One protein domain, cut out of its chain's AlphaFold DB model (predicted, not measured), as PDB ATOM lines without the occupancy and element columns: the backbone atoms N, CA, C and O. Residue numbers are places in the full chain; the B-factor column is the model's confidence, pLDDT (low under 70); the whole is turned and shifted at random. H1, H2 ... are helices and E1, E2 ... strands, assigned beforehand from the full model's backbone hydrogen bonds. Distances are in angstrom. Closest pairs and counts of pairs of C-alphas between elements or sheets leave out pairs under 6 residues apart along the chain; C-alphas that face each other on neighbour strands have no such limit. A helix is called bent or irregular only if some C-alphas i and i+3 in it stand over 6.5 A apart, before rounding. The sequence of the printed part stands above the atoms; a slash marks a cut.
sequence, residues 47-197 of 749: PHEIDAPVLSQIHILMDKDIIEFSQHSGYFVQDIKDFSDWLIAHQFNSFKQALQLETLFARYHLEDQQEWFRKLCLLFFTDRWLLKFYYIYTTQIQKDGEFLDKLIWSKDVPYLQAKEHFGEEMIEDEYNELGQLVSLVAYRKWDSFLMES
ATOM      1  N   PRO A  47     155.632 171.612 156.595       64.88
ATOM      2  CA  PRO A  47     156.139 172.916 156.986       64.88
ATOM      3  C   PRO A  47     155.384 173.981 156.185       64.88
ATOM      4  O   PRO A  47     155.276 173.895 154.960       64.88
ATOM      5  N   HIS A  48     154.798 174.944 156.903       65.81
ATOM      6  CA  HIS A  48     154.097 176.079 156.302       65.81
ATOM      7  C   HIS A  48     155.052 176.977 155.503       65.81
ATOM      8  O   HIS A  48     154.616 177.715 154.624       65.81
ATOM      9  N   GLU A  49     156.347 176.886 155.797       76.06
ATOM     10  CA  GLU A  49     157.384 177.733 155.236       76.06
ATOM     11  C   GLU A  49     158.000 177.102 153.986       76.06
ATOM     12  O   GLU A  49     158.197 175.886 153.889       76.06
ATOM     13  N   ILE A  50     158.282 177.960 153.007       84.81
ATOM     14  CA  ILE A  50     159.160 177.643 151.883       84.81
ATOM     15  C   ILE A  50     160.563 177.370 152.437       84.81
ATOM     16  O   ILE A  50     160.992 178.024 153.386       84.81
ATOM     17  N   ASP A  51     161.280 176.410 151.846       87.94
ATOM     18  CA  ASP A  51     162.642 176.075 152.266       87.94
ATOM     19  C   ASP A  51     163.510 177.343 152.322       87.94
ATOM     20  O   ASP A  51     163.556 178.113 151.361       87.94
ATOM     21  N   ALA A  52     164.219 177.555 153.435       88.88
ATOM     22  CA  ALA A  52     164.967 178.790 153.689       88.88
ATOM     23  C   ALA A  52     165.903 179.233 152.537       88.88
ATOM     24  O   ALA A  52     165.957 180.434 152.260       88.88
ATOM     25  N   PRO A  53     166.600 178.327 151.811       88.88
ATOM     26  CA  PRO A  53     167.388 178.714 150.639       88.88
ATOM     27  C   PRO A  53     166.539 179.296 149.500       88.88
ATOM     28  O   PRO A  53     166.915 180.306 148.910       88.88
ATOM     29  N   VAL A  54     165.378 178.693 149.223       88.06
ATOM     30  CA  VAL A  54     164.443 179.163 148.189       88.06
ATOM     31  C   VAL A  54     163.844 180.501 148.606       88.06
ATOM     32  O   VAL A  54     163.778 181.422 147.799       88.06
ATOM     33  N   LEU A  55     163.486 180.650 149.883       90.00
ATOM     34  CA  LEU A  55     162.999 181.911 150.433       90.00
ATOM     35  C   LEU A  55     164.037 183.032 150.276       90.00
ATOM     36  O   LEU A  55     163.716 184.109 149.780       90.00
ATOM     37  N   SER A  56     165.297 182.767 150.634       91.25
ATOM     38  CA  SER A  56     166.394 183.725 150.451       91.25
ATOM     39  C   SER A  56     166.568 184.122 148.985       91.25
ATOM     40  O   SER A  56     166.831 185.289 148.701       91.25
ATOM     41  N   GLN A  57     166.420 183.176 148.053       89.44
ATOM     42  CA  GLN A  57     166.487 183.455 146.620       89.44
ATOM     43  C   GLN A  57     165.313 184.326 146.158       89.44
ATOM     44  O   GLN A  57     165.537 185.303 145.450       89.44
ATOM     45  N   ILE A  58     164.085 184.026 146.600       90.62
ATOM     46  CA  ILE A  58     162.892 184.834 146.303       90.62
ATOM     47  C   ILE A  58     163.101 186.278 146.764       90.62
ATOM     48  O   ILE A  58     162.830 187.189 145.992       90.62
ATOM     49  N   HIS A  59     163.631 186.501 147.970       91.06
ATOM     50  CA  HIS A  59     163.919 187.852 148.463       91.06
ATOM     51  C   HIS A  59     164.908 188.614 147.573       91.06
ATOM     52  O   HIS A  59     164.636 189.752 147.203       91.06
ATOM     53  N   ILE A  60     166.029 187.984 147.209       90.75
ATOM     54  CA  ILE A  60     167.057 188.609 146.360       90.75
ATOM     55  C   ILE A  60     166.483 188.971 144.984       90.75
ATOM     56  O   ILE A  60     166.723 190.068 144.486       90.75
ATOM     57  N   LEU A  61     165.723 188.057 144.375       89.56
ATOM     58  CA  LEU A  61     165.118 188.264 143.058       89.56
ATOM     59  C   LEU A  61     164.000 189.307 143.092       89.56
ATOM     60  O   LEU A  61     163.887 190.129 142.190       89.56
ATOM     61  N   MET A  62     163.187 189.301 144.144       90.75
ATOM     62  CA  MET A  62     162.113 190.270 144.307       90.75
ATOM     63  C   MET A  62     162.683 191.684 144.436       90.75
ATOM     64  O   MET A  62     162.205 192.587 143.765       90.75
ATOM     65  N   ASP A  63     163.746 191.883 145.215       90.00
ATOM     66  CA  ASP A  63     164.375 193.202 145.362       90.00
ATOM     67  C   ASP A  63     164.939 193.749 144.040       90.00
ATOM     68  O   ASP A  63     165.033 194.963 143.867       90.00
ATOM     69  N   LYS A  64     165.287 192.858 143.104       87.75
ATOM     70  CA  LYS A  64     165.754 193.204 141.760       87.75
ATOM     71  C   LYS A  64     164.600 193.585 140.823       87.75
ATOM     72  O   LYS A  64     164.706 194.593 140.135       87.75
ATOM     73  N   ASP A  65     163.521 192.802 140.810       85.44
ATOM     74  CA  ASP A  65     162.489 192.882 139.762       85.44
ATOM     75  C   ASP A  65     161.233 193.681 140.190       85.44
ATOM     76  O   ASP A  65     160.391 194.025 139.362       85.44
ATOM     77  N   ILE A  66     161.052 193.975 141.486       85.56
ATOM     78  CA  ILE A  66     159.762 194.471 141.998       85.56
ATOM     79  C   ILE A  66     159.383 195.875 141.528       85.56
ATOM     80  O   ILE A  66     158.197 196.165 141.396       85.56
ATOM     81  N   ILE A  67     160.363 196.748 141.279       84.81
ATOM     82  CA  ILE A  67     160.095 198.126 140.846       84.81
ATOM     83  C   ILE A  67     159.449 198.110 139.461       84.81
ATOM     84  O   ILE A  67     158.368 198.670 139.292       84.81
ATOM     85  N   GLU A  68     160.074 197.417 138.513       83.31
ATOM     86  CA  GLU A  68     159.568 197.235 137.151       83.31
ATOM     87  C   GLU A  68     158.212 196.524 137.170       83.31
ATOM     88  O   GLU A  68     157.230 197.026 136.628       83.31
ATOM     89  N   PHE A  69     158.101 195.421 137.921       82.81
ATOM     90  CA  PHE A  69     156.844 194.683 138.002       82.81
ATOM     91  C   PHE A  69     155.699 195.519 138.596       82.81
ATOM     92  O   PHE A  69     154.564 195.432 138.129       82.81
ATOM     93  N   SER A  70     155.976 196.376 139.586       83.56
ATOM     94  CA  SER A  70     154.950 197.220 140.215       83.56
ATOM     95  C   SER A  70     154.294 198.197 139.232       83.56
ATOM     96  O   SER A  70     153.093 198.445 139.355       83.56
ATOM     97  N   GLN A  71     155.028 198.674 138.218       80.38
ATOM     98  CA  GLN A  71     154.536 199.629 137.216       80.38
ATOM     99  C   GLN A  71     153.468 199.022 136.293       80.38
ATOM    100  O   GLN A  71     152.577 199.738 135.840       80.38
ATOM    101  N   HIS A  72     153.494 197.701 136.094       77.94
ATOM    102  CA  HIS A  72     152.579 196.965 135.208       77.94
ATOM    103  C   HIS A  72     151.609 196.041 135.971       77.94
ATOM    104  O   HIS A  72     150.883 195.230 135.391       77.94
ATOM    105  N   SER A  73     151.562 196.165 137.300       79.19
ATOM    106  CA  SER A  73     150.867 195.219 138.182       79.19
ATOM    107  C   SER A  73     149.369 195.469 138.378       79.19
ATOM    108  O   SER A  73     148.733 194.736 139.133       79.19
ATOM    109  N   GLY A  74     148.770 196.475 137.728       81.50
ATOM    110  CA  GLY A  74     147.372 196.865 137.971       81.50
ATOM    111  C   GLY A  74     146.375 195.704 137.846       81.50
ATOM    112  O   GLY A  74     145.551 195.491 138.740       81.50
ATOM    113  N   TYR A  75     146.496 194.899 136.787       82.69
ATOM    114  CA  TYR A  75     145.657 193.713 136.591       82.69
ATOM    115  C   TYR A  75     146.001 192.578 137.555       82.69
ATOM    116  O   TYR A  75     145.098 191.923 138.072       82.69
ATOM    117  N   PHE A  76     147.283 192.389 137.873       84.69
ATOM    118  CA  PHE A  76     147.716 191.421 138.880       84.69
ATOM    119  C   PHE A  76     147.148 191.729 140.277       84.69
ATOM    120  O   PHE A  76     146.660 190.831 140.962       84.69
ATOM    121  N   VAL A  77     147.139 192.999 140.692       87.00
ATOM    122  CA  VAL A  77     146.547 193.440 141.966       87.00
ATOM    123  C   VAL A  77     145.047 193.145 142.001       87.00
ATOM    124  O   VAL A  77     144.538 192.673 143.021       87.00
ATOM    125  N   GLN A  78     144.345 193.379 140.889       88.38
ATOM    126  CA  GLN A  78     142.929 193.043 140.774       88.38
ATOM    127  C   GLN A  78     142.693 191.524 140.831       88.38
ATOM    128  O   GLN A  78     141.812 191.092 141.570       88.38
ATOM    129  N   ASP A  79     143.503 190.703 140.155       86.38
ATOM    130  CA  ASP A  79     143.384 189.234 140.214       86.38
ATOM    131  C   ASP A  79     143.671 188.686 141.626       86.38
ATOM    132  O   ASP A  79     142.971 187.783 142.088       86.38
ATOM    133  N   ILE A  80     144.624 189.265 142.376       89.31
ATOM    134  CA  ILE A  80     144.831 188.891 143.788       89.31
ATOM    135  C   ILE A  80     143.624 189.286 144.648       89.31
ATOM    136  O   ILE A  80     143.260 188.551 145.570       89.31
ATOM    137  N   LYS A  81     142.991 190.430 144.378       90.38
ATOM    138  CA  LYS A  81     141.781 190.840 145.099       90.38
ATOM    139  C   LYS A  81     140.628 189.871 144.835       90.38
ATOM    140  O   LYS A  81     140.015 189.399 145.788       90.38
ATOM    141  N   ASP A  82     140.409 189.505 143.575       90.19
ATOM    142  CA  ASP A  82     139.396 188.520 143.184       90.19
ATOM    143  C   ASP A  82     139.676 187.151 143.832       90.19
ATOM    144  O   ASP A  82     138.766 186.475 144.319       90.19
ATOM    145  N   PHE A  83     140.951 186.764 143.930       91.25
ATOM    146  CA  PHE A  83     141.377 185.582 144.674       91.25
ATOM    147  C   PHE A  83     141.110 185.692 146.186       91.25
ATOM    148  O   PHE A  83     140.671 184.719 146.805       91.25
ATOM    149  N   SER A  84     141.339 186.855 146.798       90.69
ATOM    150  CA  SER A  84     141.024 187.098 148.211       90.69
ATOM    151  C   SER A  84     139.524 186.933 148.473       90.69
ATOM    152  O   SER A  84     139.131 186.209 149.390       90.69
ATOM    153  N   ASP A  85     138.680 187.515 147.620       89.75
ATOM    154  CA  ASP A  85     137.223 187.363 147.682       89.75
ATOM    155  C   ASP A  85     136.809 185.894 147.499       89.75
ATOM    156  O   ASP A  85     135.928 185.382 148.203       89.75
ATOM    157  N   TRP A  86     137.490 185.173 146.604       90.56
ATOM    158  CA  TRP A  86     137.295 183.739 146.409       90.56
ATOM    159  C   TRP A  86     137.640 182.923 147.664       90.56
ATOM    160  O   TRP A  86     136.864 182.031 148.027       90.56
ATOM    161  N   LEU A  87     138.742 183.230 148.362       88.88
ATOM    162  CA  LEU A  87     139.104 182.575 149.626       88.88
ATOM    163  C   LEU A  87     138.005 182.761 150.682       88.88
ATOM    164  O   LEU A  87     137.613 181.796 151.348       88.88
ATOM    165  N   ILE A  88     137.473 183.981 150.789       86.25
ATOM    166  CA  ILE A  88     136.422 184.331 151.750       86.25
ATOM    167  C   ILE A  88     135.116 183.592 151.428       86.25
ATOM    168  O   ILE A  88     134.461 183.019 152.305       86.25
ATOM    169  N   ALA A  89     134.741 183.556 150.148       87.56
ATOM    170  CA  ALA A  89     133.520 182.901 149.687       87.56
ATOM    171  C   ALA A  89     133.513 181.387 149.961       87.56
ATOM    172  O   ALA A  89     132.452 180.804 150.201       87.56
ATOM    173  N   HIS A  90     134.686 180.750 149.969       85.31
ATOM    174  CA  HIS A  90     134.841 179.316 150.229       85.31
ATOM    175  C   HIS A  90     135.070 178.985 151.713       85.31
ATOM    176  O   HIS A  90     135.426 177.855 152.040       85.31
ATOM    177  N   GLN A  91     134.812 179.940 152.616       78.00
ATOM    178  CA  GLN A  91     134.923 179.779 154.069       78.00
ATOM    179  C   GLN A  91     136.325 179.375 154.542       78.00
ATOM    180  O   GLN A  91     136.480 178.794 155.617       78.00
ATOM    181  N   PHE A  92     137.368 179.781 153.814       72.00
ATOM    182  CA  PHE A  92     138.743 179.732 154.315       72.00
ATOM    183  C   PHE A  92     139.019 180.849 155.340       72.00
ATOM    184  O   PHE A  92     140.161 181.184 155.617       72.00
ATOM    185  N   ASN A  93     137.983 181.427 155.949       57.16
ATOM    186  CA  ASN A  93     138.046 182.600 156.827       57.16
ATOM    187  C   ASN A  93     138.737 182.295 158.167       57.16
ATOM    188  O   ASN A  93     139.138 183.208 158.882       57.16
ATOM    189  N   SER A  94     138.896 181.014 158.521       54.44
ATOM    190  CA  SER A  94     139.753 180.583 159.632       54.44
ATOM    191  C   SER A  94     141.247 180.624 159.285       54.44
ATOM    192  O   SER A  94     142.087 180.364 160.145       54.44
ATOM    193  N   PHE A  95     141.592 180.907 158.028       70.19
ATOM    194  CA  PHE A  95     142.956 180.977 157.532       70.19
ATOM    195  C   PHE A  95     143.491 182.395 157.756       70.19
ATOM    196  O   PHE A  95     143.015 183.368 157.168       70.19
ATOM    197  N   LYS A  96     144.489 182.511 158.637       80.88
ATOM    198  CA  LYS A  96     145.167 183.763 159.021       80.88
ATOM    199  C   LYS A  96     145.541 184.634 157.809       80.88
ATOM    200  O   LYS A  96     145.512 185.856 157.902       80.88
ATOM    201  N   GLN A  97     145.851 184.005 156.684       80.12
ATOM    202  CA  GLN A  97     146.335 184.616 155.454       80.12
ATOM    203  C   GLN A  97     145.253 185.387 154.684       80.12
ATOM    204  O   GLN A  97     145.561 186.436 154.126       80.12
ATOM    205  N   ALA A  98     143.992 184.934 154.689       81.19
ATOM    206  CA  ALA A  98     142.897 185.674 154.048       81.19
ATOM    207  C   ALA A  98     142.667 187.019 154.761       81.19
ATOM    208  O   ALA A  98     142.597 188.067 154.125       81.19
ATOM    209  N   LEU A  99     142.689 187.003 156.099       84.44
ATOM    210  CA  LEU A  99     142.606 188.216 156.912       84.44
ATOM    211  C   LEU A  99     143.825 189.132 156.716       84.44
ATOM    212  O   LEU A  99     143.693 190.356 156.733       84.44
ATOM    213  N   GLN A 100     145.022 188.561 156.536       87.94
ATOM    214  CA  GLN A 100     146.226 189.338 156.229       87.94
ATOM    215  C   GLN A 100     146.125 190.029 154.863       87.94
ATOM    216  O   GLN A 100     146.481 191.202 154.781       87.94
ATOM    217  N   LEU A 101     145.601 189.350 153.834       88.50
ATOM    218  CA  LEU A 101     145.348 189.952 152.523       88.50
ATOM    219  C   LEU A 101     144.315 191.078 152.609       88.50
ATOM    220  O   LEU A 101     144.601 192.180 152.151       88.50
ATOM    221  N   GLU A 102     143.169 190.861 153.261       88.56
ATOM    222  CA  GLU A 102     142.167 191.919 153.468       88.56
ATOM    223  C   GLU A 102     142.755 193.128 154.207       88.56
ATOM    224  O   GLU A 102     142.553 194.275 153.804       88.56
ATOM    225  N   THR A 103     143.522 192.877 155.273       90.50
ATOM    226  CA  THR A 103     144.181 193.937 156.052       90.50
ATOM    227  C   THR A 103     145.161 194.723 155.189       90.50
ATOM    228  O   THR A 103     145.272 195.941 155.340       90.50
ATOM    229  N   LEU A 104     145.876 194.037 154.296       91.88
ATOM    230  CA  LEU A 104     146.811 194.666 153.381       91.88
ATOM    231  C   LEU A 104     146.061 195.508 152.339       91.88
ATOM    232  O   LEU A 104     146.362 196.689 152.197       91.88
ATOM    233  N   PHE A 105     145.022 194.972 151.691       91.38
ATOM    234  CA  PHE A 105     144.197 195.714 150.728       91.38
ATOM    235  C   PHE A 105     143.500 196.935 151.338       91.38
ATOM    236  O   PHE A 105     143.435 197.982 150.697       91.38
ATOM    237  N   ALA A 106     143.055 196.860 152.595       91.25
ATOM    238  CA  ALA A 106     142.471 198.000 153.305       91.25
ATOM    239  C   ALA A 106     143.450 199.180 153.477       91.25
ATOM    240  O   ALA A 106     143.022 200.312 153.701       91.25
ATOM    241  N   ARG A 107     144.763 198.930 153.369       91.12
ATOM    242  CA  ARG A 107     145.830 199.935 153.488       91.12
ATOM    243  C   ARG A 107     146.399 200.398 152.150       91.12
ATOM    244  O   ARG A 107     147.273 201.257 152.162       91.12
ATOM    245  N   TYR A 108     145.894 199.892 151.023       90.19
ATOM    246  CA  TYR A 108     146.420 200.199 149.686       90.19
ATOM    247  C   TYR A 108     146.549 201.707 149.409       90.19
ATOM    248  O   TYR A 108     147.540 202.153 148.847       90.19
ATOM    249  N   HIS A 109     145.583 202.514 149.860       87.88
ATOM    250  CA  HIS A 109     145.587 203.973 149.664       87.88
ATOM    251  C   HIS A 109     146.368 204.766 150.729       87.88
ATOM    252  O   HIS A 109     146.441 205.989 150.640       87.88
ATOM    253  N   LEU A 110     146.875 204.102 151.772       87.44
ATOM    254  CA  LEU A 110     147.519 204.738 152.931       87.44
ATOM    255  C   LEU A 110     149.041 204.575 152.938       87.44
ATOM    256  O   LEU A 110     149.720 205.270 153.692       87.44
ATOM    257  N   GLU A 111     149.564 203.637 152.156       90.25
ATOM    258  CA  GLU A 111     150.983 203.305 152.099       90.25
ATOM    259  C   GLU A 111     151.588 203.744 150.760       90.25
ATOM    260  O   GLU A 111     150.879 203.965 149.778       90.25
ATOM    261  N   ASP A 112     152.914 203.879 150.730       91.50
ATOM    262  CA  ASP A 112     153.645 203.991 149.471       91.50
ATOM    263  C   ASP A 112     153.349 202.757 148.603       91.50
ATOM    264  O   ASP A 112     153.399 201.627 149.095       91.50
ATOM    265  N   GLN A 113     153.004 202.967 147.329       85.12
ATOM    266  CA  GLN A 113     152.519 201.887 146.465       85.12
ATOM    267  C   GLN A 113     153.570 200.793 146.255       85.12
ATOM    268  O   GLN A 113     153.208 199.616 146.224       85.12
ATOM    269  N   GLN A 114     154.856 201.149 146.165       86.38
ATOM    270  CA  GLN A 114     155.928 200.170 145.981       86.38
ATOM    271  C   GLN A 114     156.138 199.346 147.251       86.38
ATOM    272  O   GLN A 114     156.227 198.120 147.188       86.38
ATOM    273  N   GLU A 115     156.164 199.995 148.415       89.44
ATOM    274  CA  GLU A 115     156.314 199.306 149.700       89.44
ATOM    275  C   GLU A 115     155.101 198.420 150.023       89.44
ATOM    276  O   GLU A 115     155.247 197.290 150.501       89.44
ATOM    277  N   TRP A 116     153.891 198.895 149.724       92.50
ATOM    278  CA  TRP A 116     152.676 198.097 149.846       92.50
ATOM    279  C   TRP A 116     152.731 196.859 148.948       92.50
ATOM    280  O   TRP A 116     152.469 195.740 149.399       92.50
ATOM    281  N   PHE A 117     153.127 197.045 147.689       88.75
ATOM    282  CA  PHE A 117     153.237 195.967 146.717       88.75
ATOM    283  C   PHE A 117     154.320 194.956 147.112       88.75
ATOM    284  O   PHE A 117     154.108 193.748 147.031       88.75
ATOM    285  N   ARG A 118     155.438 195.425 147.671       89.38
ATOM    286  CA  ARG A 118     156.464 194.564 148.270       89.38
ATOM    287  C   ARG A 118     155.915 193.711 149.397       89.38
ATOM    288  O   ARG A 118     156.159 192.506 149.412       89.38
ATOM    289  N   LYS A 119     155.141 194.286 150.316       91.88
ATOM    290  CA  LYS A 119     154.480 193.512 151.380       91.88
ATOM    291  C   LYS A 119     153.491 192.495 150.815       91.88
ATOM    292  O   LYS A 119     153.407 191.395 151.358       91.88
ATOM    293  N   LEU A 120     152.784 192.838 149.735       91.06
ATOM    294  CA  LEU A 120     151.881 191.923 149.037       91.06
ATOM    295  C   LEU A 120     152.658 190.735 148.472       91.06
ATOM    296  O   LEU A 120     152.355 189.599 148.827       91.06
ATOM    297  N   CYS A 121     153.701 190.985 147.679       90.56
ATOM    298  CA  CYS A 121     154.555 189.942 147.118       90.56
ATOM    299  C   CYS A 121     155.207 189.085 148.208       90.56
ATOM    300  O   CYS A 121     155.208 187.862 148.099       90.56
ATOM    301  N   LEU A 122     155.703 189.693 149.288       89.56
ATOM    302  CA  LEU A 122     156.266 188.958 150.418       89.56
ATOM    303  C   LEU A 122     155.238 188.048 151.070       89.56
ATOM    304  O   LEU A 122     155.493 186.860 151.225       89.56
ATOM    305  N   LEU A 123     154.067 188.567 151.433       89.12
ATOM    306  CA  LEU A 123     153.014 187.750 152.030       89.12
ATOM    307  C   LEU A 123     152.618 186.592 151.104       89.12
ATOM    308  O   LEU A 123     152.413 185.470 151.561       89.12
ATOM    309  N   PHE A 124     152.532 186.865 149.805       84.44
ATOM    310  CA  PHE A 124     151.987 185.942 148.826       84.44
ATOM    311  C   PHE A 124     152.960 184.855 148.374       84.44
ATOM    312  O   PHE A 124     152.595 183.685 148.303       84.44
ATOM    313  N   PHE A 125     154.205 185.228 148.085       87.25
ATOM    314  CA  PHE A 125     155.206 184.335 147.504       87.25
ATOM    315  C   PHE A 125     156.093 183.655 148.544       87.25
ATOM    316  O   PHE A 125     156.875 182.783 148.176       87.25
ATOM    317  N   THR A 126     155.969 184.008 149.830       84.00
ATOM    318  CA  THR A 126     156.695 183.339 150.926       84.00
ATOM    319  C   THR A 126     155.820 182.381 151.741       84.00
ATOM    320  O   THR A 126     156.346 181.443 152.345       84.00
ATOM    321  N   ASP A 127     154.489 182.538 151.705       89.75
ATOM    322  CA  ASP A 127     153.548 181.591 152.309       89.75
ATOM    323  C   ASP A 127     153.192 180.477 151.313       89.75
ATOM    324  O   ASP A 127     152.474 180.671 150.328       89.75
ATOM    325  N   ARG A 128     153.678 179.264 151.596       89.56
ATOM    326  CA  ARG A 128     153.504 178.103 150.715       89.56
ATOM    327  C   ARG A 128     152.035 177.757 150.470       89.56
ATOM    328  O   ARG A 128     151.690 177.260 149.398       89.56
ATOM    329  N   TRP A 129     151.175 177.950 151.467       88.06
ATOM    330  CA  TRP A 129     149.767 177.582 151.371       88.06
ATOM    331  C   TRP A 129     148.975 178.603 150.585       88.06
ATOM    332  O   TRP A 129     148.200 178.213 149.714       88.06
ATOM    333  N   LEU A 130     149.191 179.887 150.866       89.88
ATOM    334  CA  LEU A 130     148.552 180.965 150.125       89.88
ATOM    335  C   LEU A 130     148.884 180.854 148.633       89.88
ATOM    336  O   LEU A 130     147.977 180.839 147.800       89.88
ATOM    337  N   LEU A 131     150.161 180.623 148.320       91.88
ATOM    338  CA  LEU A 131     150.622 180.401 146.956       91.88
ATOM    339  C   LEU A 131     149.994 179.156 146.313       91.88
ATOM    340  O   LEU A 131     149.574 179.192 145.157       91.88
ATOM    341  N   LYS A 132     149.877 178.051 147.062       91.25
ATOM    342  CA  LYS A 132     149.227 176.826 146.575       91.25
ATOM    343  C   LYS A 132     147.743 177.043 146.281       91.25
ATOM    344  O   LYS A 132     147.250 176.542 145.274       91.25
ATOM    345  N   PHE A 133     147.025 177.771 147.135       90.81
ATOM    346  CA  PHE A 133     145.617 178.086 146.900       90.81
ATOM    347  C   PHE A 133     145.436 178.995 145.692       90.81
ATOM    348  O   PHE A 133     144.518 178.764 144.909       90.81
ATOM    349  N   TYR A 134     146.328 179.963 145.494       91.62
ATOM    350  CA  TYR A 134     146.286 180.809 144.308       91.62
ATOM    351  C   TYR A 134     146.598 180.045 143.020       91.62
ATOM    352  O   TYR A 134     145.926 180.241 142.007       91.62
ATOM    353  N   TYR A 135     147.562 179.123 143.062       92.12
ATOM    354  CA  TYR A 135     147.823 178.215 141.946       92.12
ATOM    355  C   TYR A 135     146.565 177.398 141.611       92.12
ATOM    356  O   TYR A 135     146.115 177.403 140.467       92.12
ATOM    357  N   ILE A 136     145.915 176.794 142.617       90.50
ATOM    358  CA  ILE A 136     144.649 176.064 142.433       90.50
ATOM    359  C   ILE A 136     143.570 176.973 141.830       90.50
ATOM    360  O   ILE A 136     142.935 176.579 140.858       90.50
ATOM    361  N   TYR A 137     143.381 178.178 142.377       90.75
ATOM    362  CA  TYR A 137     142.432 179.174 141.875       90.75
ATOM    363  C   TYR A 137     142.664 179.489 140.394       90.75
ATOM    364  O   TYR A 137     141.734 179.421 139.595       90.75
ATOM    365  N   THR A 138     143.916 179.741 140.016       86.94
ATOM    366  CA  THR A 138     144.288 180.072 138.638       86.94
ATOM    367  C   THR A 138     144.141 178.884 137.687       86.94
ATOM    368  O   THR A 138     143.746 179.059 136.541       86.94
ATOM    369  N   THR A 139     144.368 177.663 138.168       88.25
ATOM    370  CA  THR A 139     144.261 176.429 137.365       88.25
ATOM    371  C   THR A 139     142.836 175.866 137.248       88.25
ATOM    372  O   THR A 139     142.648 174.809 136.647       88.25
ATOM    373  N   GLN A 140     141.810 176.535 137.799       86.50
ATOM    374  CA  GLN A 140     140.413 176.073 137.686       86.50
ATOM    375  C   GLN A 140     139.945 175.987 136.230       86.50
ATOM    376  O   GLN A 140     139.140 175.121 135.876       86.50
ATOM    377  N   ILE A 141     140.456 176.883 135.389       85.69
ATOM    378  CA  ILE A 141     140.297 176.833 133.944       85.69
ATOM    379  C   ILE A 141     141.515 176.088 133.397       85.69
ATOM    380  O   ILE A 141     142.645 176.550 133.533       85.69
ATOM    381  N   GLN A 142     141.287 174.932 132.767       86.56
ATOM    382  CA  GLN A 142     142.366 174.054 132.297       86.56
ATOM    383  C   GLN A 142     143.391 174.796 131.421       86.56
ATOM    384  O   GLN A 142     144.590 174.636 131.623       86.56
ATOM    385  N   LYS A 143     142.923 175.647 130.495       86.56
ATOM    386  CA  LYS A 143     143.799 176.439 129.618       86.56
ATOM    387  C   LYS A 143     144.726 177.376 130.399       86.56
ATOM    388  O   LYS A 143     145.909 177.434 130.077       86.56
ATOM    389  N   ASP A 144     144.205 178.060 131.418       87.06
ATOM    390  CA  ASP A 144     144.978 178.972 132.267       87.06
ATOM    391  C   ASP A 144     145.997 178.215 133.119       87.06
ATOM    392  O   ASP A 144     147.129 178.664 133.266       87.06
ATOM    393  N   GLY A 145     145.630 177.034 133.626       89.50
ATOM    394  CA  GLY A 145     146.559 176.164 134.345       89.50
ATOM    395  C   GLY A 145     147.720 175.685 133.471       89.50
ATOM    396  O   GLY A 145     148.875 175.805 133.869       89.50
ATOM    397  N   GLU A 146     147.429 175.204 132.260       90.69
ATOM    398  CA  GLU A 146     148.456 174.766 131.304       90.69
ATOM    399  C   GLU A 146     149.375 175.918 130.873       90.69
ATOM    400  O   GLU A 146     150.581 175.726 130.712       90.69
ATOM    401  N   PHE A 147     148.826 177.122 130.698       90.88
ATOM    402  CA  PHE A 147     149.615 178.300 130.354       90.88
ATOM    403  C   PHE A 147     150.480 178.781 131.520       90.88
ATOM    404  O   PHE A 147     151.664 179.055 131.330       90.88
ATOM    405  N   LEU A 148     149.931 178.803 132.738       91.69
ATOM    406  CA  LEU A 148     150.690 179.110 133.945       91.69
ATOM    407  C   LEU A 148     151.848 178.122 134.125       91.69
ATOM    408  O   LEU A 148     152.974 178.547 134.362       91.69
ATOM    409  N   ASP A 149     151.607 176.822 133.949       92.69
ATOM    410  CA  ASP A 149     152.667 175.812 134.002       92.69
ATOM    411  C   ASP A 149     153.743 176.075 132.937       92.69
ATOM    412  O   ASP A 149     154.935 176.052 133.254       92.69
ATOM    413  N   LYS A 150     153.359 176.410 131.696       91.44
ATOM    414  CA  LYS A 150     154.325 176.817 130.661       91.44
ATOM    415  C   LYS A 150     155.159 178.014 131.119       91.44
ATOM    416  O   LYS A 150     156.378 177.965 130.983       91.44
ATOM    417  N   LEU A 151     154.549 179.039 131.709       91.00
ATOM    418  CA  LEU A 151     155.255 180.232 132.184       91.00
ATOM    419  C   LEU A 151     156.154 179.976 133.401       91.00
ATOM    420  O   LEU A 151     157.188 180.624 133.543       91.00
ATOM    421  N   ILE A 152     155.772 179.061 134.294       92.69
ATOM    422  CA  ILE A 152     156.561 178.697 135.480       92.69
ATOM    423  C   ILE A 152     157.833 177.950 135.072       92.69
ATOM    424  O   ILE A 152     158.895 178.138 135.673       92.69
ATOM    425  N   TRP A 153     157.712 177.078 134.072       90.81
ATOM    426  CA  TRP A 153     158.764 176.142 133.686       90.81
ATOM    427  C   TRP A 153     159.557 176.558 132.444       90.81
ATOM    428  O   TRP A 153     160.616 175.984 132.196       90.81
ATOM    429  N   SER A 154     159.100 177.564 131.698       87.19
ATOM    430  CA  SER A 154     159.808 178.113 130.534       87.19
ATOM    431  C   SER A 154     160.480 179.438 130.864       87.19
ATOM    432  O   SER A 154     160.071 180.172 131.766       87.19
ATOM    433  N   LYS A 155     161.522 179.777 130.095       84.00
ATOM    434  CA  LYS A 155     162.094 181.123 130.152       84.00
ATOM    435  C   LYS A 155     161.074 182.150 129.667       84.00
ATOM    436  O   LYS A 155     160.980 183.213 130.242       84.00
ATOM    437  N   ASP A 156     160.326 181.861 128.630       89.56
ATOM    438  CA  ASP A 156     159.318 182.755 128.084       89.56
ATOM    439  C   ASP A 156     158.339 181.908 127.272       89.56
ATOM    440  O   ASP A 156     158.617 180.738 126.977       89.56
ATOM    441  N   VAL A 157     157.185 182.480 126.946       89.81
ATOM    442  CA  VAL A 157     156.243 181.884 126.000       89.81
ATOM    443  C   VAL A 157     155.995 182.899 124.886       89.81
ATOM    444  O   VAL A 157     155.371 183.924 125.155       89.81
ATOM    445  N   PRO A 158     156.480 182.652 123.654       89.69
ATOM    446  CA  PRO A 158     156.224 183.535 122.522       89.69
ATOM    447  C   PRO A 158     154.736 183.781 122.309       89.69
ATOM    448  O   PRO A 158     153.925 182.865 122.482       89.69
ATOM    449  N   TYR A 159     154.385 184.990 121.874       87.88
ATOM    450  CA  TYR A 159     153.002 185.373 121.618       87.88
ATOM    451  C   TYR A 159     152.299 184.395 120.677       87.88
ATOM    452  O   TYR A 159     151.203 183.935 120.983       87.88
ATOM    453  N   LEU A 160     152.959 183.973 119.595       86.75
ATOM    454  CA  LEU A 160     152.410 182.979 118.668       86.75
ATOM    455  C   LEU A 160     152.046 181.655 119.360       86.75
ATOM    456  O   LEU A 160     150.977 181.108 119.108       86.75
ATOM    457  N   GLN A 161     152.865 181.175 120.301       88.88
ATOM    458  CA  GLN A 161     152.555 179.956 121.061       88.88
ATOM    459  C   GLN A 161     151.409 180.168 122.051       88.88
ATOM    460  O   GLN A 161     150.573 179.284 122.251       88.88
ATOM    461  N   ALA A 162     151.352 181.340 122.685       88.88
ATOM    462  CA  ALA A 162     150.207 181.712 123.501       88.88
ATOM    463  C   ALA A 162     148.933 181.799 122.630       88.88
ATOM    464  O   ALA A 162     147.854 181.409 123.077       88.88
ATOM    465  N   LYS A 163     149.052 182.236 121.367       88.12
ATOM    466  CA  LYS A 163     147.941 182.441 120.418       88.12
ATOM    467  C   LYS A 163     147.391 181.115 119.943       88.12
ATOM    468  O   LYS A 163     146.182 180.918 119.943       88.12
ATOM    469  N   GLU A 164     148.266 180.162 119.659       89.25
ATOM    470  CA  GLU A 164     147.882 178.770 119.428       89.25
ATOM    471  C   GLU A 164     147.137 178.166 120.632       89.25
ATOM    472  O   GLU A 164     146.210 177.372 120.465       89.25
ATOM    473  N   HIS A 165     147.509 178.557 121.857       87.25
ATOM    474  CA  HIS A 165     146.916 178.037 123.094       87.25
ATOM    475  C   HIS A 165     145.524 178.631 123.388       87.25
ATOM    476  O   HIS A 165     144.566 177.911 123.718       87.25
ATOM    477  N   PHE A 166     145.382 179.949 123.254       84.38
ATOM    478  CA  PHE A 166     144.169 180.682 123.629       84.38
ATOM    479  C   PHE A 166     143.225 181.002 122.462       84.38
ATOM    480  O   PHE A 166     142.016 181.054 122.688       84.38
ATOM    481  N   GLY A 167     143.734 181.097 121.233       86.31
ATOM    482  CA  GLY A 167     143.003 181.470 120.019       86.31
ATOM    483  C   GLY A 167     143.356 182.872 119.503       86.31
ATOM    484  O   GLY A 167     144.157 183.588 120.101       86.31
ATOM    485  N   GLU A 168     142.732 183.263 118.386       77.56
ATOM    486  CA  GLU A 168     142.900 184.583 117.744       77.56
ATOM    487  C   GLU A 168     142.494 185.755 118.651       77.56
ATOM    488  O   GLU A 168     143.025 186.848 118.512       77.56
ATOM    489  N   GLU A 169     141.607 185.510 119.615       67.75
ATOM    490  CA  GLU A 169     141.080 186.507 120.553       67.75
ATOM    491  C   GLU A 169     142.093 186.917 121.635       67.75
ATOM    492  O   GLU A 169     141.707 187.560 122.590       67.75
ATOM    493  N   MET A 170     143.369 186.522 121.593       71.81
ATOM    494  CA  MET A 170     144.261 186.790 122.730       71.81
ATOM    495  C   MET A 170     144.606 188.275 122.912       71.81
ATOM    496  O   MET A 170     144.800 188.722 124.044       71.81
ATOM    497  N   ILE A 171     144.667 189.021 121.809       70.50
ATOM    498  CA  ILE A 171     144.794 190.475 121.789       70.50
ATOM    499  C   ILE A 171     143.730 191.004 120.832       70.50
ATOM    500  O   ILE A 171     143.712 190.647 119.654       70.50
ATOM    501  N   GLU A 172     142.848 191.843 121.354       70.50
ATOM    502  CA  GLU A 172     141.869 192.602 120.583       70.50
ATOM    503  C   GLU A 172     142.408 194.020 120.398       70.50
ATOM    504  O   GLU A 172     142.888 194.630 121.348       70.50
ATOM    505  N   ASP A 173     142.353 194.559 119.181       73.06
ATOM    506  CA  ASP A 173     142.618 195.984 118.997       73.06
ATOM    507  C   ASP A 173     141.355 196.779 119.313       73.06
ATOM    508  O   ASP A 173     140.323 196.610 118.659       73.06
ATOM    509  N   GLU A 174     141.449 197.681 120.283       75.81
ATOM    510  CA  GLU A 174     140.422 198.680 120.547       75.81
ATOM    511  C   GLU A 174     140.996 200.080 120.362       75.81
ATOM    512  O   GLU A 174     142.171 200.333 120.603       75.81
ATOM    513  N   TYR A 175     140.160 201.027 119.950       72.44
ATOM    514  CA  TYR A 175     140.555 202.430 119.945       72.44
ATOM    515  C   TYR A 175     140.310 203.028 121.330       72.44
ATOM    516  O   TYR A 175     139.192 202.961 121.844       72.44
ATOM    517  N   ASN A 176     141.339 203.627 121.933       77.31
ATOM    518  CA  ASN A 176     141.174 204.349 123.195       77.31
ATOM    519  C   ASN A 176     140.332 205.630 123.007       77.31
ATOM    520  O   ASN A 176     139.956 206.003 121.893       77.31
ATOM    521  N   GLU A 177     140.054 206.351 124.099       75.12
ATOM    522  CA  GLU A 177     139.273 207.602 124.063       75.12
ATOM    523  C   GLU A 177     139.901 208.704 123.179       75.12
ATOM    524  O   GLU A 177     139.212 209.646 122.790       75.12
ATOM    525  N   LEU A 178     141.190 208.576 122.839       73.19
ATOM    526  CA  LEU A 178     141.935 209.483 121.962       73.19
ATOM    527  C   LEU A 178     141.942 209.026 120.492       73.19
ATOM    528  O   LEU A 178     142.537 209.699 119.654       73.19
ATOM    529  N   GLY A 179     141.288 207.908 120.162       73.31
ATOM    530  CA  GLY A 179     141.263 207.347 118.812       73.31
ATOM    531  C   GLY A 179     142.561 206.650 118.399       73.31
ATOM    532  O   GLY A 179     142.763 206.426 117.210       73.31
ATOM    533  N   GLN A 180     143.432 206.301 119.350       63.00
ATOM    534  CA  GLN A 180     144.649 205.526 119.093       63.00
ATOM    535  C   GLN A 180     144.339 204.034 119.197       63.00
ATOM    536  O   GLN A 180     143.617 203.628 120.111       63.00
ATOM    537  N   LEU A 181     144.880 203.231 118.279       60.25
ATOM    538  CA  LEU A 181     144.779 201.776 118.342       60.25
ATOM    539  C   LEU A 181     145.571 201.286 119.561       60.25
ATOM    540  O   LEU A 181     146.772 201.518 119.663       60.25
ATOM    541  N   VAL A 182     144.896 200.635 120.500       62.00
ATOM    542  CA  VAL A 182     145.497 200.016 121.676       62.00
ATOM    543  C   VAL A 182     145.188 198.530 121.620       62.00
ATOM    544  O   VAL A 182     144.031 198.112 121.614       62.00
ATOM    545  N   SER A 183     146.241 197.723 121.589       58.97
ATOM    546  CA  SER A 183     146.129 196.279 121.757       58.97
ATOM    547  C   SER A 183     145.727 195.974 123.203       58.97
ATOM    548  O   SER A 183     146.500 196.186 124.134       58.97
ATOM    549  N   LEU A 184     144.500 195.499 123.401       60.44
ATOM    550  CA  LEU A 184     143.996 195.002 124.672       60.44
ATOM    551  C   LEU A 184     144.175 193.491 124.728       60.44
ATOM    552  O   LEU A 184     143.631 192.755 123.908       60.44
ATOM    553  N   VAL A 185     144.889 192.998 125.734       59.59
ATOM    554  CA  VAL A 185     144.953 191.560 125.989       59.59
ATOM    555  C   VAL A 185     143.568 191.097 126.450       59.59
ATOM    556  O   VAL A 185     143.140 191.393 127.571       59.59
ATOM    557  N   ALA A 186     142.840 190.358 125.605       58.66
ATOM    558  CA  ALA A 186     141.491 189.892 125.952       58.66
ATOM    559  C   ALA A 186     141.519 188.949 127.167       58.66
ATOM    560  O   ALA A 186     140.558 188.857 127.935       58.66
ATOM    561  N   TYR A 187     142.670 188.316 127.414       67.62
ATOM    562  CA  TYR A 187     142.986 187.623 128.659       67.62
ATOM    563  C   TYR A 187     143.687 188.559 129.651       67.62
ATOM    564  O   TYR A 187     144.860 188.369 129.973       67.62
ATOM    565  N   ARG A 188     142.942 189.533 130.195       69.38
ATOM    566  CA  ARG A 188     143.424 190.542 131.174       69.38
ATOM    567  C   ARG A 188     144.285 189.977 132.309       69.38
ATOM    568  O   ARG A 188     145.129 190.673 132.855       69.38
ATOM    569  N   LYS A 189     144.074 188.709 132.672       75.31
ATOM    570  CA  LYS A 189     144.840 188.001 133.702       75.31
ATOM    571  C   LYS A 189     146.339 187.882 133.388       75.31
ATOM    572  O   LYS A 189     147.147 187.890 134.312       75.31
ATOM    573  N   TRP A 190     146.701 187.747 132.114       82.44
ATOM    574  CA  TRP A 190     148.082 187.523 131.679       82.44
ATOM    575  C   TRP A 190     148.773 188.796 131.178       82.44
ATOM    576  O   TRP A 190     149.979 188.770 130.955       82.44
ATOM    577  N   ASP A 191     148.031 189.902 131.062       79.44
ATOM    578  CA  ASP A 191     148.508 191.193 130.551       79.44
ATOM    579  C   ASP A 191     149.710 191.733 131.337       79.44
ATOM    580  O   ASP A 191     150.723 192.097 130.755       79.44
ATOM    581  N   SER A 192     149.673 191.639 132.673       80.19
ATOM    582  CA  SER A 192     150.792 192.032 133.550       80.19
ATOM    583  C   SER A 192     152.094 191.244 133.323       80.19
ATOM    584  O   SER A 192     153.108 191.557 133.945       80.19
ATOM    585  N   PHE A 193     152.067 190.200 132.493       82.00
ATOM    586  CA  PHE A 193     153.215 189.357 132.163       82.00
ATOM    587  C   PHE A 193     153.574 189.392 130.673       82.00
ATOM    588  O   PHE A 193     154.494 188.682 130.270       82.00
ATOM    589  N   LEU A 194     152.858 190.163 129.851       81.56
ATOM    590  CA  LEU A 194     153.188 190.369 128.445       81.56
ATOM    591  C   LEU A 194     154.277 191.440 128.337       81.56
ATOM    592  O   LEU A 194     154.138 192.525 128.891       81.56
ATOM    593  N   MET A 195     155.366 191.112 127.652       77.25
ATOM    594  CA  MET A 195     156.554 191.952 127.515       77.25
ATOM    595  C   MET A 195     157.036 191.938 126.063       77.25
ATOM    596  O   MET A 195     156.797 190.984 125.316       77.25
ATOM    597  N   GLU A 196     157.762 192.974 125.668       69.06
ATOM    598  CA  GLU A 196     158.455 193.017 124.380       69.06
ATOM    599  C   GLU A 196     159.653 192.054 124.399       69.06
ATOM    600  O   GLU A 196     160.400 192.008 125.384       69.06
ATOM    601  N   SER A 197     159.874 191.287 123.322       63.47
ATOM    602  CA  SER A 197     161.052 190.405 123.241       63.47
ATOM    603  C   SER A 197     162.369 191.182 123.351       63.47
ATOM    604  O   SER A 197     163.310 190.698 123.989       63.47
TER     605      SER A 197
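Overview. This is residues 47 to 197 of the 749 residues of an uncharacterized protein of Arachidicoccus ginsenosidivorans (UniProt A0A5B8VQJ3). A two-stranded hairpin, E1 and E2, lies at the far end of a mostly helical domain from a group of four helices, in which H1, H4 and H3 stand side by side in a row and H2 folds back over H3. H5 makes a corner with the end of H4, H6 and H7 lead along one side towards the hairpin, and short H8 brings the chain back to H2 before E3. The printed part has 151 residues with eight named helices and three named strands, in the order H1 H2 H3 H4 H5 H6 H7 E1 E2 H8 E3; the sheet has the order E1 - E2 and is antiparallel. The whole is compact, with a radius of gyration of the C-alphas of 16.7 A and spans of 46 by 34 by 34 A.

Along the chain. The sheet is made of E1, residues 171 to 175, and E2, residues 181 to 185, each 12.8 A from first to last C-alpha. H8 follows at residues 188 to 191, and E3 is residues 194 to 196, with C-alpha 196 at (158.455, 193.017, 124.380). The longest helix is H1, residues 52 to 71, 28.5 A long, from C-alpha 52 at (164.967, 178.790, 153.689). It is irregular, with C-alphas 64 and 67 standing 7.6 A apart, and has a kink of 58 degrees near residue 65. H2 is residues 74 to 89, 22.9 A; H3 is residues 96 to 105, 14.6 A; H4 is residues 113 to 126, 19.5 A, from C-alpha 113 at (152.519, 201.887, 146.465). H5 is residues 128 to 138, 15.3 A; H6 is residues 142 to 153, 16.6 A; H7 is residues 159 to 166.

Arrangement. E1 and E2 form an antiparallel hairpin, with 145 degrees between their directions; N 172 and O 184 are 2.8 A apart and N 182 and O 174 2.7 A, both within hydrogen-bond range. Both strands are apart from H1 to H6. The closest C-alphas of E2 and H8 are those of Val 185 and Asp 191, 5.8 A apart. H8 touches H2 with H2's residues 75 to 79 alone, closest at the C-alphas of Tyr 75 and Lys 189, 6.5 A. E3 pairs with no named strand. H2 and H3 are a helical hairpin that touches through residues 81 to 88 of H2 alone, opposite ways at a steep tilt of 41 degrees, closest at C-alphas Ser 84 and Ala 98, 6.3 A. H3 and H4, also a helical hairpin, touch at a shallow tilt of 15 degrees, opposite ways, closest at C-alphas Leu 104 and Leu 120, 7.2 A. H4 is the hub, touching three helices. H1 touches it opposite ways, closest at C-alphas Leu 55 and Thr 126, 6.5 A; their shallow tilt is 32 degrees, only just short of steep. H4 and H5 only just touch, and only at the corner, with 3 pairs of C-alphas within 8 A, the closest Phe 124 and Leu 131 at 6.0 A. H5 and H6 touch only at the corner, closest at C-alphas Thr 138 and Gly 145, 6.2 A. H6 and H7, a helical hairpin, touch through residues 143 to 147 of H6 alone, closest at C-alphas Lys 143 and Phe 166, 7.3 A. Helix packing is mostly aligned, 3 of 4 pairs being at a shallow tilt. Each O i to N i+4 pair is within hydrogen-bond range in H2 to H7, against 13 of 16 in H1; H8 is too short for such a pair.

Size, cuts and confidence. The two C-alphas farthest apart, those of Pro 47 and Gly 179, are 53.5 A from each other. The printed part has no cut and no long link; H2 to H3 and H3 to H4 are short links, the others tight. The mean pLDDT of the printed part is 83.6; residues 47 to 48, 93 to 94, 169, 180 to 188 and 196 to 197 are under 70.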